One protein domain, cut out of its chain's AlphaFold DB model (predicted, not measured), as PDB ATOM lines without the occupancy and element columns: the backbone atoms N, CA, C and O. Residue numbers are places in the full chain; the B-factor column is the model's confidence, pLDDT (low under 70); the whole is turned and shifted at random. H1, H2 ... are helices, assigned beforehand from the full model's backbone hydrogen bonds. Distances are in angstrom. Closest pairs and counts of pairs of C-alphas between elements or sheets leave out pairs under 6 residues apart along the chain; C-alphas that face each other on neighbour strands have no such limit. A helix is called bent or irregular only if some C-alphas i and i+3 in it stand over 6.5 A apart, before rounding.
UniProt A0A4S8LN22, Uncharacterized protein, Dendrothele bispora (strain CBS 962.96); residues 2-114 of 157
ATOM      1  N   SER A   2       3.838  41.596  15.481       59.00
ATOM      2  CA  SER A   2       4.128  41.898  16.902       59.00
ATOM      3  C   SER A   2       5.386  41.203  17.457       59.00
ATOM      4  O   SER A   2       6.183  41.821  18.148       59.00
ATOM      5  N   SER A   3       5.627  39.942  17.087       65.56
ATOM      6  CA  SER A   3       6.718  39.117  17.638       65.56
ATOM      7  C   SER A   3       8.133  39.618  17.318       65.56
ATOM      8  O   SER A   3       9.053  39.437  18.106       65.56
ATOM      9  N   THR A   4       8.327  40.279  16.175       65.94
ATOM     10  CA  THR A   4       9.626  40.843  15.769       65.94
ATOM     11  C   THR A   4       9.971  42.145  16.496       65.94
ATOM     12  O   THR A   4      11.146  42.492  16.605       65.94
ATOM     13  N   LEU A   5       8.955  42.871  16.970       71.38
ATOM     14  CA  LEU A   5       9.097  44.134  17.698       71.38
ATOM     15  C   LEU A   5       9.485  43.876  19.161       71.38
ATOM     16  O   LEU A   5      10.395  44.530  19.674       71.38
ATOM     17  N   ASP A   6       8.899  42.851  19.783       79.25
ATOM     18  CA  ASP A   6       9.280  42.402  21.128       79.25
ATOM     19  C   ASP A   6      10.710  41.859  21.173       79.25
ATOM     20  O   ASP A   6      11.486  42.231  22.053       79.25
ATOM     21  N   LEU A   7      11.110  41.050  20.183       82.44
ATOM     22  CA  LEU A   7      12.456  40.473  20.152       82.44
ATOM     23  C   LEU A   7      13.546  41.551  20.043       82.44
ATOM     24  O   LEU A   7      14.559  41.486  20.739       82.44
ATOM     25  N   ARG A   8      13.321  42.571  19.200       80.19
ATOM     26  CA  ARG A   8      14.223  43.728  19.108       80.19
ATOM     27  C   ARG A   8      14.275  44.474  20.429       80.19
ATOM     28  O   ARG A   8      15.364  44.763  20.902       80.19
ATOM     29  N   THR A   9      13.127  44.755  21.037       82.19
ATOM     30  CA  THR A   9      13.062  45.512  22.295       82.19
ATOM     31  C   THR A   9      13.821  44.802  23.416       82.19
ATOM     32  O   THR A   9      14.585  45.441  24.136       82.19
ATOM     33  N   ILE A  10      13.695  43.478  23.523       82.81
ATOM     34  CA  ILE A  10      14.430  42.673  24.509       82.81
ATOM     35  C   ILE A  10      15.942  42.708  24.237       82.81
ATOM     36  O   ILE A  10      16.716  42.915  25.170       82.81
ATOM     37  N   ALA A  11      16.364  42.567  22.977       82.38
ATOM     38  CA  ALA A  11      17.775  42.666  22.604       82.38
ATOM     39  C   ALA A  11      18.358  44.058  22.920       82.38
ATOM     40  O   ALA A  11      19.409  44.158  23.548       82.38
ATOM     41  N   TYR A  12      17.635  45.132  22.586       79.88
ATOM     42  CA  TYR A  12      18.032  46.508  22.905       79.88
ATOM     43  C   TYR A  12      18.135  46.760  24.415       79.88
ATOM     44  O   TYR A  12      19.055  47.438  24.870       79.88
ATOM     45  N   LEU A  13      17.217  46.214  25.215       81.25
ATOM     46  CA  LEU A  13      17.274  46.337  26.673       81.25
ATOM     47  C   LEU A  13      18.462  45.581  27.282       81.25
ATOM     48  O   LEU A  13      18.986  46.025  28.304       81.25
ATOM     49  N   GLY A  14      18.878  44.466  26.672       82.25
ATOM     50  CA  GLY A  14      20.073  43.719  27.063       82.25
ATOM     51  C   GLY A  14      21.354  44.531  26.869       82.25
ATOM     52  O   GLY A  14      22.141  44.653  27.805       82.25
ATOM     53  N   GLU A  15      21.504  45.155  25.700       82.00
ATOM     54  CA  GLU A  15      22.646  46.023  25.378       82.00
ATOM     55  C   GLU A  15      22.746  47.218  26.337       82.00
ATOM     56  O   GLU A  15      23.785  47.432  26.961       82.00
ATOM     57  N   ILE A  16      21.641  47.943  26.556       80.44
ATOM     58  CA  ILE A  16      21.638  49.106  27.464       80.44
ATOM     59  C   ILE A  16      21.934  48.685  28.909       80.44
ATOM     60  O   ILE A  16      22.620  49.391  29.642       80.44
ATOM     61  N   ARG A  17      21.442  47.518  29.348       81.62
ATOM     62  CA  ARG A  17      21.797  46.987  30.672       81.62
ATOM     63  C   ARG A  17      23.296  46.735  30.796       81.62
ATOM     64  O   ARG A  17      23.848  47.040  31.848       81.62
ATOM     65  N   GLY A  18      23.938  46.208  29.755       81.62
ATOM     66  CA  GLY A  18      25.386  46.011  29.729       81.62
ATOM     67  C   GLY A  18      26.142  47.318  29.970       81.62
ATOM     68  O   GLY A  18      26.961  47.388  30.887       81.62
ATOM     69  N   VAL A  19      25.788  48.369  29.227       82.69
ATOM     70  CA  VAL A  19      26.408  49.700  29.346       82.69
ATOM     71  C   VAL A  19      26.230  50.271  30.754       82.69
ATOM     72  O   VAL A  19      27.229  50.476  31.446       82.69
ATOM     73  N   LEU A  20      24.990  50.374  31.246       81.00
ATOM     74  CA  LEU A  20      24.699  50.882  32.594       81.00
ATOM     75  C   LEU A  20      25.459  50.119  33.689       81.00
ATOM     76  O   LEU A  20      25.981  50.720  34.626       81.00
ATOM     77  N   THR A  21      25.541  48.784  33.599       83.19
ATOM     78  CA  THR A  21      26.268  47.990  34.606       83.19
ATOM     79  C   THR A  21      27.769  48.249  34.584       83.19
ATOM     80  O   THR A  21      28.385  48.303  35.649       83.19
ATOM     81  N   SER A  22      28.353  48.449  33.400       82.38
ATOM     82  CA  SER A  22      29.772  48.775  33.264       82.38
ATOM     83  C   SER A  22      30.088  50.165  33.819       82.38
ATOM     84  O   SER A  22      31.045  50.310  34.572       82.38
ATOM     85  N   GLU A  23      29.229  51.153  33.565       81.75
ATOM     86  CA  GLU A  23      29.381  52.510  34.095       81.75
ATOM     87  C   GLU A  23      29.277  52.535  35.623       81.75
ATOM     88  O   GLU A  23      30.115  53.137  36.298       81.75
ATOM     89  N   VAL A  24      28.299  51.821  36.192       82.06
ATOM     90  CA  VAL A  24      28.140  51.701  37.648       82.06
ATOM     91  C   VAL A  24      29.340  50.986  38.279       82.06
ATOM     92  O   VAL A  24      29.812  51.406  39.339       82.06
ATOM     93  N   ALA A  25      29.867  49.939  37.641       86.81
ATOM     94  CA  ALA A  25      31.069  49.252  38.106       86.81
ATOM     95  C   ALA A  25      32.296  50.179  38.080       86.81
ATOM     96  O   ALA A  25      33.018  50.263  39.076       86.81
ATOM     97  N   SER A  26      32.498  50.926  36.992       84.50
ATOM     98  CA  SER A  26      33.574  51.914  36.873       84.50
ATOM     99  C   SER A  26      33.463  53.013  37.926       84.50
ATOM    100  O   SER A  26      34.458  53.350  38.564       84.50
ATOM    101  N   LEU A  27      32.258  53.532  38.171       83.56
ATOM    102  CA  LEU A  27      32.022  54.557  39.188       83.56
ATOM    103  C   LEU A  27      32.260  54.003  40.598       83.56
ATOM    104  O   LEU A  27      32.849  54.681  41.438       83.56
ATOM    105  N   THR A  28      31.889  52.747  40.847       85.00
ATOM    106  CA  THR A  28      32.162  52.064  42.119       85.00
ATOM    107  C   THR A  28      33.660  51.872  42.340       85.00
ATOM    108  O   THR A  28      34.143  52.130  43.439       85.00
ATOM    109  N   LEU A  29      34.413  51.475  41.310       85.75
ATOM    110  CA  LEU A  29      35.874  51.379  41.377       85.75
ATOM    111  C   LEU A  29      36.523  52.744  41.606       85.75
ATOM    112  O   LEU A  29      37.428  52.843  42.424       85.75
ATOM    113  N   LEU A  30      36.040  53.797  40.945       80.94
ATOM    114  CA  LEU A  30      36.537  55.161  41.129       80.94
ATOM    115  C   LEU A  30      36.306  55.657  42.565       80.94
ATOM    116  O   LEU A  30      37.188  56.240  43.191       80.94
ATOM    117  N   VAL A  31      35.122  55.387  43.114       82.62
ATOM    118  CA  VAL A  31      34.789  55.682  44.511       82.62
ATOM    119  C   VAL A  31      35.657  54.853  45.461       82.62
ATOM    120  O   VAL A  31      36.167  55.376  46.449       82.62
ATOM    121  N   TYR A  32      35.859  53.574  45.161       78.94
ATOM    122  CA  TYR A  32      36.704  52.688  45.953       78.94
ATOM    123  C   TYR A  32      38.167  53.148  45.963       78.94
ATOM    124  O   TYR A  32      38.762  53.241  47.034       78.94
ATOM    125  N   ASP A  33      38.720  53.522  44.809       77.69
ATOM    126  CA  ASP A  33      40.066  54.085  44.667       77.69
ATOM    127  C   ASP A  33      40.201  55.434  45.392       77.69
ATOM    128  O   ASP A  33      41.184  55.691  46.093       77.69
ATOM    129  N   TYR A  34      39.157  56.268  45.333       72.94
ATOM    130  CA  TYR A  34      39.069  57.504  46.105       72.94
ATOM    131  C   TYR A  34      39.150  57.234  47.611       72.94
ATOM    132  O   TYR A  34      39.909  57.910  48.314       72.94
ATOM    133  N   PHE A  35      38.402  56.240  48.100       76.50
ATOM    134  CA  PHE A  35      38.452  55.818  49.496       76.50
ATOM    135  C   PHE A  35      39.806  55.222  49.852       76.50
ATOM    136  O   PHE A  35      40.331  55.563  50.899       76.50
ATOM    137  N   LEU A  36      40.424  54.411  49.001       71.00
ATOM    138  CA  LEU A  36      41.753  53.848  49.251       71.00
ATOM    139  C   LEU A  36      42.828  54.932  49.334       71.00
ATOM    140  O   LEU A  36      43.634  54.948  50.261       71.00
ATOM    141  N   THR A  37      42.782  55.898  48.423       64.31
ATOM    142  CA  THR A  37      43.704  57.033  48.424       64.31
ATOM    143  C   THR A  37      43.484  57.940  49.635       64.31
ATOM    144  O   THR A  37      44.440  58.506  50.142       64.31
ATOM    145  N   LEU A  38      42.256  58.087  50.142       59.91
ATOM    146  CA  LEU A  38      42.015  58.875  51.358       59.91
ATOM    147  C   LEU A  38      42.253  58.106  52.659       59.91
ATOM    148  O   LEU A  38      42.697  58.708  53.626       59.91
ATOM    149  N   VAL A  39      41.927  56.813  52.698       56.84
ATOM    150  CA  VAL A  39      41.870  55.988  53.916       56.84
ATOM    151  C   VAL A  39      43.152  55.177  54.111       56.84
ATOM    152  O   VAL A  39      43.625  55.075  55.241       56.84
ATOM    153  N   LEU A  40      43.768  54.645  53.051       49.41
ATOM    154  CA  LEU A  40      45.030  53.896  53.149       49.41
ATOM    155  C   LEU A  40      46.261  54.814  53.036       49.41
ATOM    156  O   LEU A  40      47.257  54.582  53.716       49.41
ATOM    157  N   SER A  41      46.174  55.916  52.275       48.28
ATOM    158  CA  SER A  41      47.185  56.992  52.301       48.28
ATOM    159  C   SER A  41      47.040  57.924  53.522       48.28
ATOM    160  O   SER A  41      47.808  58.872  53.665       48.28
ATOM    161  N   SER A  42      46.123  57.635  54.462       44.22
ATOM    162  CA  SER A  42      45.979  58.347  55.753       44.22
ATOM    163  C   SER A  42      47.293  58.464  56.531       44.22
ATOM    164  O   SER A  42      47.506  59.436  57.249       44.22
ATOM    165  N   VAL A  43      48.194  57.490  56.365       48.06
ATOM    166  CA  VAL A  43      49.507  57.471  57.031       48.06
ATOM    167  C   VAL A  43      50.481  58.500  56.419       48.06
ATOM    168  O   VAL A  43      51.368  58.989  57.113       48.06
ATOM    169  N   GLN A  44      50.291  58.914  55.159       48.09
ATOM    170  CA  GLN A  44      51.019  60.025  54.509       48.09
ATOM    171  C   GLN A  44      50.245  61.357  54.564       48.09
ATOM    172  O   GLN A  44      50.821  62.432  54.409       48.09
ATOM    173  N   ILE A  45      48.943  61.309  54.839       49.34
ATOM    174  CA  ILE A  45      48.037  62.463  54.867       49.34
ATOM    175  C   ILE A  45      48.297  63.410  56.042       49.34
ATOM    176  O   ILE A  45      48.097  64.612  55.891       49.34
ATOM    177  N   GLU A  46      48.793  62.950  57.191       52.16
ATOM    178  CA  GLU A  46      49.131  63.885  58.278       52.16
ATOM    179  C   GLU A  46      50.294  64.821  57.904       52.16
ATOM    180  O   GLU A  46      50.328  65.994  58.302       52.16
ATOM    181  N   THR A  47      51.226  64.334  57.082       50.62
ATOM    182  CA  THR A  47      52.327  65.132  56.530       50.62
ATOM    183  C   THR A  47      51.889  65.906  55.287       50.62
ATOM    184  O   THR A  47      52.184  67.098  55.181       50.62
ATOM    185  N   GLU A  48      51.111  65.296  54.393       50.56
ATOM    186  CA  GLU A  48      50.619  65.935  53.173       50.56
ATOM    187  C   GLU A  48      49.572  67.026  53.452       50.56
ATOM    188  O   GLU A  48      49.643  68.086  52.848       50.56
ATOM    189  N   ILE A  49      48.657  66.881  54.416       55.53
ATOM    190  CA  ILE A  49      47.687  67.936  54.756       55.53
ATOM    191  C   ILE A  49      48.387  69.160  55.348       55.53
ATOM    192  O   ILE A  49      48.116  70.290  54.934       55.53
ATOM    193  N   ARG A  50      49.353  68.972  56.256       52.25
ATOM    194  CA  ARG A  50      50.117  70.102  56.816       52.25
ATOM    195  C   ARG A  50      50.969  70.823  55.766       52.25
ATOM    196  O   ARG A  50      51.182  72.024  55.923       52.25
ATOM    197  N   LEU A  51      51.422  70.135  54.713       49.66
ATOM    198  CA  LEU A  51      52.245  70.709  53.641       49.66
ATOM    199  C   LEU A  51      51.435  71.217  52.435       49.66
ATOM    200  O   LEU A  51      51.730  72.295  51.943       49.66
ATOM    201  N   VAL A  52      50.400  70.515  51.973       52.62
ATOM    202  CA  VAL A  52      49.603  70.829  50.768       52.62
ATOM    203  C   VAL A  52      48.425  71.756  51.066       52.62
ATOM    204  O   VAL A  52      48.102  72.623  50.246       52.62
ATOM    205  N   TRP A  53      47.771  71.638  52.226       55.41
ATOM    206  CA  TRP A  53      46.655  72.531  52.575       55.41
ATOM    207  C   TRP A  53      47.118  73.876  53.120       55.41
ATOM    208  O   TRP A  53      46.427  74.875  52.928       55.41
ATOM    209  N   ARG A  54      48.312  73.919  53.718       51.78
ATOM    210  CA  ARG A  54      48.941  75.154  54.206       51.78
ATOM    211  C   ARG A  54      49.850  75.830  53.173       51.78
ATOM    212  O   ARG A  54      50.227  76.981  53.376       51.78
ATOM    213  N   ALA A  55      50.202  75.143  52.081       53.97
ATOM    214  CA  ALA A  55      50.988  75.722  50.996       53.97
ATOM    215  C   ALA A  55      50.147  76.635  50.088       53.97
ATOM    216  O   ALA A  55      48.968  76.353  49.845       53.97
ATOM    217  N   PRO A  56      50.765  77.692  49.524       59.25
ATOM    218  CA  PRO A  56      50.130  78.533  48.516       59.25
ATOM    219  C   PRO A  56      49.663  77.685  47.327       59.25
ATOM    220  O   PRO A  56      50.271  76.663  47.007       59.25
ATOM    221  N   TRP A  57      48.576  78.111  46.679       58.47
ATOM    222  CA  TRP A  57      47.985  77.442  45.520       58.47
ATOM    223  C   TRP A  57      49.011  77.301  44.385       58.47
ATOM    224  O   TRP A  57      49.212  78.210  43.587       58.47
ATOM    225  N   LYS A  58      49.694  76.154  44.334       63.09
ATOM    226  CA  LYS A  58      50.614  75.782  43.255       63.09
ATOM    227  C   LYS A  58      49.839  75.092  42.126       63.09
ATOM    228  O   LYS A  58      48.868  74.388  42.412       63.09
ATOM    229  N   PRO A  59      50.298  75.196  40.866       62.25
ATOM    230  CA  PRO A  59      49.649  74.551  39.722       62.25
ATOM    231  C   PRO A  59      49.487  73.034  39.904       62.25
ATOM    232  O   PRO A  59      48.470  72.487  39.501       62.25
ATOM    233  N   GLY A  60      50.411  72.365  40.604       63.16
ATOM    234  CA  GLY A  60      50.282  70.939  40.937       63.16
ATOM    235  C   GLY A  60      49.059  70.603  41.803       63.16
ATOM    236  O   GLY A  60      48.424  69.577  41.584       63.16
ATOM    237  N   LYS A  61      48.666  71.492  42.729       61.50
ATOM    238  CA  LYS A  61      47.446  71.328  43.536       61.50
ATOM    239  C   LYS A  61      46.202  71.485  42.661       61.50
ATOM    240  O   LYS A  61      45.286  70.684  42.769       61.50
ATOM    241  N   PHE A  62      46.192  72.467  41.759       66.44
ATOM    242  CA  PHE A  62      45.096  72.638  40.802       66.44
ATOM    243  C   PHE A  62      44.957  71.429  39.872       66.44
ATOM    244  O   PHE A  62      43.857  70.923  39.722       66.44
ATOM    245  N   LEU A  63      46.063  70.922  39.320       67.12
ATOM    246  CA  LEU A  63      46.086  69.713  38.492       67.12
ATOM    247  C   LEU A  63      45.543  68.492  39.239       67.12
ATOM    248  O   LEU A  63      44.756  67.750  38.668       67.12
ATOM    249  N   TYR A  64      45.899  68.328  40.513       66.69
ATOM    250  CA  TYR A  64      45.380  67.254  41.358       66.69
ATOM    251  C   TYR A  64      43.865  67.356  41.594       66.69
ATOM    252  O   TYR A  64      43.148  66.364  41.500       66.69
ATOM    253  N   PHE A  65      43.356  68.556  41.883       70.44
ATOM    254  CA  PHE A  65      41.912  68.778  41.980       70.44
ATOM    255  C   PHE A  65      41.233  68.589  40.616       70.44
ATOM    256  O   PHE A  65      40.157  68.009  40.531       70.44
ATOM    257  N   LEU A  66      41.859  69.026  39.529       71.12
ATOM    258  CA  LEU A  66      41.274  68.923  38.203       71.12
ATOM    259  C   LEU A  66      41.131  67.459  37.781       71.12
ATOM    260  O   LEU A  66      40.027  67.059  37.446       71.12
ATOM    261  N   THR A  67      42.178  66.637  37.883       70.81
ATOM    262  CA  THR A  67      42.095  65.201  37.547       70.81
ATOM    263  C   THR A  67      41.076  64.472  38.395       70.81
ATOM    264  O   THR A  67      40.278  63.690  37.884       70.81
ATOM    265  N   ARG A  68      41.092  64.745  39.700       72.94
ATOM    266  CA  ARG A  68      40.275  64.004  40.651       72.94
ATOM    267  C   ARG A  68      38.796  64.323  40.493       72.94
ATOM    268  O   ARG A  68      37.991  63.411  40.574       72.94
ATOM    269  N   TYR A  69      38.433  65.580  40.246       76.62
ATOM    270  CA  TYR A  69      37.030  65.989  40.126       76.62
ATOM    271  C   TYR A  69      36.495  65.896  38.690       76.62
ATOM    272  O   TYR A  69      35.290  65.697  38.529       76.62
ATOM    273  N   LEU A  70      37.353  65.973  37.659       77.38
ATOM    274  CA  LEU A  70      36.929  65.694  36.281       77.38
ATOM    275  C   LEU A  70      36.456  64.254  36.132       77.38
ATOM    276  O   LEU A  70      35.376  64.070  35.590       77.38
ATOM    277  N   ALA A  71      37.166  63.279  36.705       76.38
ATOM    278  CA  ALA A  71      36.781  61.873  36.586       76.38
ATOM    279  C   ALA A  71      35.374  61.592  37.149       76.38
ATOM    280  O   ALA A  71      34.589  60.852  36.555       76.38
ATOM    281  N   PHE A  72      35.005  62.243  38.259       77.69
ATOM    282  CA  PHE A  72      33.633  62.188  38.775       77.69
ATOM    283  C   PHE A  72      32.641  62.901  37.852       77.69
ATOM    284  O   PHE A  72      31.560  62.376  37.594       77.69
ATOM    285  N   ALA A  73      32.990  64.086  37.345       81.25
ATOM    286  CA  ALA A  73      32.128  64.833  36.434       81.25
ATOM    287  C   ALA A  73      31.881  64.076  35.116       81.25
ATOM    288  O   ALA A  73      30.744  64.041  34.648       81.25
ATOM    289  N   GLY A  74      32.907  63.432  34.553       80.50
ATOM    290  CA  GLY A  74      32.827  62.594  33.360       80.50
ATOM    291  C   GLY A  74      31.946  61.369  33.585       80.50
ATOM    292  O   GLY A  74      31.013  61.142  32.815       80.50
ATOM    293  N   ALA A  75      32.157  60.639  34.685       80.12
ATOM    294  CA  ALA A  75      31.355  59.461  35.017       80.12
ATOM    295  C   ALA A  75      29.873  59.803  35.264       80.12
ATOM    296  O   ALA A  75      28.985  59.110  34.771       80.12
ATOM    297  N   ILE A  76      29.583  60.907  35.965       81.88
ATOM    298  CA  ILE A  76      28.204  61.375  36.191       81.88
ATOM    299  C   ILE A  76      27.560  61.843  34.880       81.88
ATOM    300  O   ILE A  76      26.395  61.536  34.627       81.88
ATOM    301  N   ALA A  77      28.291  62.574  34.036       81.12
ATOM    302  CA  ALA A  77      27.782  63.040  32.748       81.12
ATOM    303  C   ALA A  77      27.475  61.878  31.792       81.12
ATOM    304  O   ALA A  77      26.481  61.929  31.065       81.12
ATOM    305  N   MET A  78      28.295  60.827  31.820       80.06
ATOM    306  CA  MET A  78      28.105  59.613  31.029       80.06
ATOM    307  C   MET A  78      26.883  58.818  31.513       80.06
ATOM    308  O   MET A  78      25.973  58.568  30.725       80.06
ATOM    309  N   MET A  79      26.762  58.611  32.828       79.06
ATOM    310  CA  MET A  79      25.583  57.983  33.436       79.06
ATOM    311  C   MET A  79      24.292  58.767  33.161       79.06
ATOM    312  O   MET A  79      23.228  58.180  32.947       79.06
ATOM    313  N   TYR A  80      24.365  60.102  33.154       80.38
ATOM    314  CA  TYR A  80      23.230  60.955  32.812       80.38
ATOM    315  C   TYR A  80      22.828  60.801  31.341       80.38
ATOM    316  O   TYR A  80      21.637  60.698  31.057       80.38
ATOM    317  N   LEU A  81      23.791  60.743  30.416       80.19
ATOM    318  CA  LEU A  81      23.530  60.488  28.997       80.19
ATOM    319  C   LEU A  81      22.858  59.131  28.767       80.19
ATOM    320  O   LEU A  81      21.885  59.072  28.015       80.19
ATOM    321  N   ASP A  82      23.336  58.077  29.428       75.38
ATOM    322  CA  ASP A  82      22.810  56.721  29.242       75.38
ATOM    323  C   ASP A  82      21.435  56.526  29.917       75.38
ATOM    324  O   ASP A  82      20.530  55.862  29.398       75.38
ATOM    325  N   SER A  83      21.213  57.194  31.054       72.69
ATOM    326  CA  SER A  83      19.931  57.155  31.774       72.69
ATOM    327  C   SER A  83      18.844  58.004  31.115       72.69
ATOM    328  O   SER A  83      17.652  57.684  31.198       72.69
ATOM    329  N   ALA A  84      19.210  59.103  30.459       72.00
ATOM    330  CA  ALA A  84      18.254  60.076  29.957       72.00
ATOM    331  C   ALA A  84      17.761  59.724  28.543       72.00
ATOM    332  O   ALA A  84      17.981  60.431  27.560       72.00
ATOM    333  N   ARG A  85      16.974  58.643  28.474       63.84
ATOM    334  CA  ARG A  85      16.313  58.126  27.258       63.84
ATOM    335  C   ARG A  85      15.304  59.089  26.601       63.84
ATOM    336  O   ARG A  85      14.779  58.779  25.538       63.84
ATOM    337  N   PHE A  86      15.032  60.239  27.223       63.12
ATOM    338  CA  PHE A  86      14.062  61.247  26.775       63.12
ATOM    339  C   PHE A  86      14.689  62.610  26.438       63.12
ATOM    340  O   PHE A  86      13.970  63.596  26.282       63.12
ATOM    341  N   LEU A  87      16.020  62.703  26.346       70.25
ATOM    342  CA  LEU A  87      16.676  63.949  25.948       70.25
ATOM    343  C   LEU A  87      16.360  64.300  24.494       70.25
ATOM    344  O   LEU A  87      16.359  63.442  23.609       70.25
ATOM    345  N   SER A  88      16.154  65.592  24.234       75.81
ATOM    346  CA  SER A  88      16.101  66.088  22.862       75.81
ATOM    347  C   SER A  88      17.436  65.818  22.156       75.81
ATOM    348  O   SER A  88      18.512  65.839  22.764       75.81
ATOM    349  N   LEU A  89      17.365  65.576  20.845       76.38
ATOM    350  CA  LEU A  89      18.529  65.251  20.019       76.38
ATOM    351  C   LEU A  89      19.626  66.331  20.107       76.38
ATOM    352  O   LEU A  89      20.817  66.019  20.085       76.38
ATOM    353  N   GLU A  90      19.232  67.598  20.262       79.12
ATOM    354  CA  GLU A  90      20.160  68.723  20.412       79.12
ATOM    355  C   GLU A  90      20.919  68.699  21.743       79.12
ATOM    356  O   GLU A  90      22.135  68.928  21.775       79.12
ATOM    357  N   THR A  91      20.235  68.360  22.838       79.56
ATOM    358  CA  THR A  91      20.859  68.264  24.160       79.56
ATOM    359  C   THR A  91      21.793  67.058  24.233       79.56
ATOM    360  O   THR A  91      22.904  67.183  24.745       79.56
ATOM    361  N   CYS A  92      21.412  65.925  23.630       81.75
ATOM    362  CA  CYS A  92      22.276  64.744  23.514       81.75
ATOM    363  C   CYS A  92      23.572  65.057  22.746       81.75
ATOM    364  O   CYS A  92      24.670  64.768  23.224       81.75
ATOM    365  N   LYS A  93      23.472  65.742  21.599       82.31
ATOM    366  CA  LYS A  93      24.643  66.149  20.805       82.31
ATOM    367  C   LYS A  93      25.567  67.095  21.574       82.31
ATOM    368  O   LYS A  93      26.790  66.992  21.466       82.31
ATOM    369  N   THR A  94      24.989  68.008  22.350       83.62
ATOM    370  CA  THR A  94      25.749  68.962  23.166       83.62
ATOM    371  C   THR A  94      26.455  68.262  24.324       83.62
ATOM    372  O   THR A  94      27.655  68.465  24.502       83.62
ATOM    373  N   LEU A  95      25.765  67.385  25.060       81.44
ATOM    374  CA  LEU A  95      26.385  66.612  26.140       81.44
ATOM    375  C   LEU A  95      27.463  65.659  25.620       81.44
ATOM    376  O   LEU A  95      28.542  65.608  26.197       81.44
ATOM    377  N   SER A  96      27.217  64.953  24.516       81.75
ATOM    378  CA  SER A  96      28.210  64.059  23.906       81.75
ATOM    379  C   SER A  96      29.480  64.818  23.501       81.75
ATOM    380  O   SER A  96      30.600  64.363  23.751       81.75
ATOM    381  N   ARG A  97      29.326  66.032  22.957       85.31
ATOM    382  CA  ARG A  97      30.455  66.919  22.659       85.31
ATOM    383  C   ARG A  97      31.202  67.341  23.927       85.31
ATOM    384  O   ARG A  97      32.427  67.305  23.933       85.31
ATOM    385  N   MET A  98      30.491  67.713  24.990       84.44
ATOM    386  CA  MET A  98      31.115  68.067  26.272       84.44
ATOM    387  C   MET A  98      31.867  66.885  26.891       84.44
ATOM    388  O   MET A  98      33.000  67.054  27.334       84.44
ATOM    389  N   LEU A  99      31.286  65.685  26.854       84.88
ATOM    390  CA  LEU A  99      31.922  64.461  27.344       84.88
ATOM    391  C   LEU A  99      33.191  64.127  26.545       84.88
ATOM    392  O   LEU A  99      34.209  63.743  27.118       84.88
ATOM    393  N   SER A 100      33.169  64.358  25.230       85.94
ATOM    394  CA  SER A 100      34.363  64.222  24.387       85.94
ATOM    395  C   SER A 100      35.474  65.176  24.839       85.94
ATOM    396  O   SER A 100      36.617  64.768  24.996       85.94
ATOM    397  N   PHE A 101      35.162  66.445  25.116       86.94
ATOM    398  CA  PHE A 101      36.169  67.384  25.624       86.94
ATOM    399  C   PHE A 101      36.703  66.999  27.006       86.94
ATOM    400  O   PHE A 101      37.907  67.091  27.232       86.94
ATOM    401  N   LEU A 102      35.836  66.545  27.914       83.62
ATOM    402  CA  LEU A 102      36.238  66.098  29.249       83.62
ATOM    403  C   LEU A 102      37.211  64.916  29.178       83.62
ATOM    404  O   LEU A 102      38.276  64.977  29.785       83.62
ATOM    405  N   THR A 103      36.907  63.909  28.358       81.50
ATOM    406  CA  THR A 103      37.787  62.743  28.161       81.50
ATOM    407  C   THR A 103      39.131  63.120  27.531       81.50
ATOM    408  O   THR A 103      40.167  62.604  27.945       81.50
ATOM    409  N   PHE A 104      39.165  64.073  26.592       85.81
ATOM    410  CA  PHE A 104      40.429  64.604  26.061       85.81
ATOM    411  C   PHE A 104      41.276  65.295  27.133       85.81
ATOM    412  O   PHE A 104      42.497  65.129  27.150       85.81
ATOM    413  N   ILE A 105      40.651  66.066  28.024       83.31
ATOM    414  CA  ILE A 105      41.357  66.733  29.120       83.31
ATOM    415  C   ILE A 105      41.902  65.693  30.106       83.31
ATOM    416  O   ILE A 105      43.062  65.785  30.500       83.31
ATOM    417  N   GLU A 106      41.110  64.685  30.467       81.50
ATOM    418  CA  GLU A 106      41.545  63.586  31.337       81.50
ATOM    419  C   GLU A 106      42.745  62.836  30.752       81.50
ATOM    420  O   GLU A 106      43.747  62.638  31.444       81.50
ATOM    421  N   LEU A 107      42.690  62.501  29.459       83.31
ATOM    422  CA  LEU A 107      43.788  61.851  28.743       83.31
ATOM    423  C   LEU A 107      45.047  62.728  28.730       83.31
ATOM    424  O   LEU A 107      46.145  62.257  29.020       83.31
ATOM    425  N   TYR A 108      44.891  64.020  28.438       83.94
ATOM    426  CA  TYR A 108      46.007  64.960  28.403       83.94
ATOM    427  C   TYR A 108      46.702  65.073  29.762       83.94
ATOM    428  O   TYR A 108      47.932  65.116  29.837       83.94
ATOM    429  N   ILE A 109      45.935  65.094  30.855       77.38
ATOM    430  CA  ILE A 109      46.530  65.154  32.187       77.38
ATOM    431  C   ILE A 109      47.189  63.818  32.562       77.38
ATOM    432  O   ILE A 109      48.264  63.830  33.167       77.38
ATOM    433  N   ALA A 110      46.611  62.677  32.168       75.06
ATOM    434  CA  ALA A 110      47.231  61.366  32.358       75.06
ATOM    435  C   ALA A 110      48.614  61.307  31.682       75.06
ATOM    436  O   ALA A 110      49.609  60.998  32.340       75.06
ATOM    437  N   GLU A 111      48.705  61.742  30.424       79.19
ATOM    438  CA  GLU A 111      49.968  61.834  29.680       79.19
ATOM    439  C   GLU A 111      50.965  62.812  30.319       79.19
ATOM    440  O   GLU A 111      52.156  62.516  30.394       79.19
ATOM    441  N   CYS A 112      50.509  63.949  30.854       72.12
ATOM    442  CA  CYS A 112      51.387  64.894  31.559       72.12
ATOM    443  C   CYS A 112      51.903  64.343  32.899       72.12
ATOM    444  O   CYS A 112      53.006  64.683  33.331       72.12
ATOM    445  N   SER A 113      51.115  63.506  33.576       65.88
ATOM    446  CA  SER A 113      51.479  62.918  34.870       65.88
ATOM    447  C   SER A 113      52.403  61.699  34.741       65.88
ATOM    448  O   SER A 113      53.231  61.456  35.622       65.88
ATOM    449  N   HIS A 114      52.349  60.981  33.617       66.38
ATOM    450  CA  HIS A 114      53.191  59.817  33.340       66.38
ATOM    451  C   HIS A 114      54.719  60.085  33.397       66.38
ATOM    452  O   HIS A 114      55.426  59.343  34.087       66.38
TER     453      HIS A 114
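This is residues 2 to 114 of the 157 residues of an uncharacterized protein of Dendrothele bispora (strain CBS 962.96) (UniProt A0A4S8LN22). Three long helices are folded back and forth: H3 packs on H1 along part of its length and makes a slanted hairpin with H4, while the short H2 crosses one end, between the end of H1 and the start of H3. The first part of H1, residues 2 to 15, sticks out as an arm and adds to the length. The 113 residues printed hold four named helices, H1, H2, H3 and H4 along the chain, and no named strand; the class is all helix. The whole is loose, with a radius of gyration of the C-alphas of 19.3 A, and spans 67 by 30 by 24 A.

H1, residues 2 to 39, is the longest helix; it begins at C-alpha 2 at (4.128, 41.898, 16.902) and measures 54.7 A from first to last C-alpha. H2, residues 42 to 53, measures 14.6 A. It is irregular, but only just: C-alphas 43 and 46 are 6.54 A apart. H3, residues 59 to 83, begins at C-alpha 59 at (49.649, 74.551, 39.722) and measures 35.3 A. H4, residues 89 to 114, measures 37.5 A and ends at C-alpha 114 at (53.191, 59.817, 33.340).

H1 touches H3 with residues 16 to 30 alone, and H3 touches H1 with residues 72 to 83 alone. Their closest C-alphas, those of Leu 27 and Ala 75, are 6.5 A apart; the two run opposite ways at a shallow tilt of 22 degrees. H1 and H2 are close but not clearly touching, about perpendicular at 80 degrees; their closest C-alphas, those of Leu 38 and Ile 45, are 7.8 A apart. H2 and H3 are also close but not clearly touching, with the C-alphas of Val 52 and Lys 61 closest at 7.6 A; they run opposite ways at a steep tilt of 68 degrees, only just short of about perpendicular. H3 and H4 form a helical hairpin and touch, closest at the C-alphas of Gly 74 and Leu 99, 6.4 A apart. They run opposite ways at a shallow tilt of 34 degrees, only just short of steep. H4 is apart from H1 and from H2. Every O i to N i+4 pair is within hydrogen-bond range in H1 and H4; in H2 it is 5 of 8, and in H3 20 of 21.

The two C-alphas farthest apart, those of Ser 2 and Arg 54, are 67.1 A apart. Without the stretches that stand free, the body has 74 residues and spans 41 by 26 by 22 A. The links H1 to H2, H2 to H3 and H3 to H4 are tight, and the printed part has no cut. The mean pLDDT of the printed part is 73.0; it is under 70 at residues 2 to 4, 37 to 64, 85 to 86 and 113 to 114.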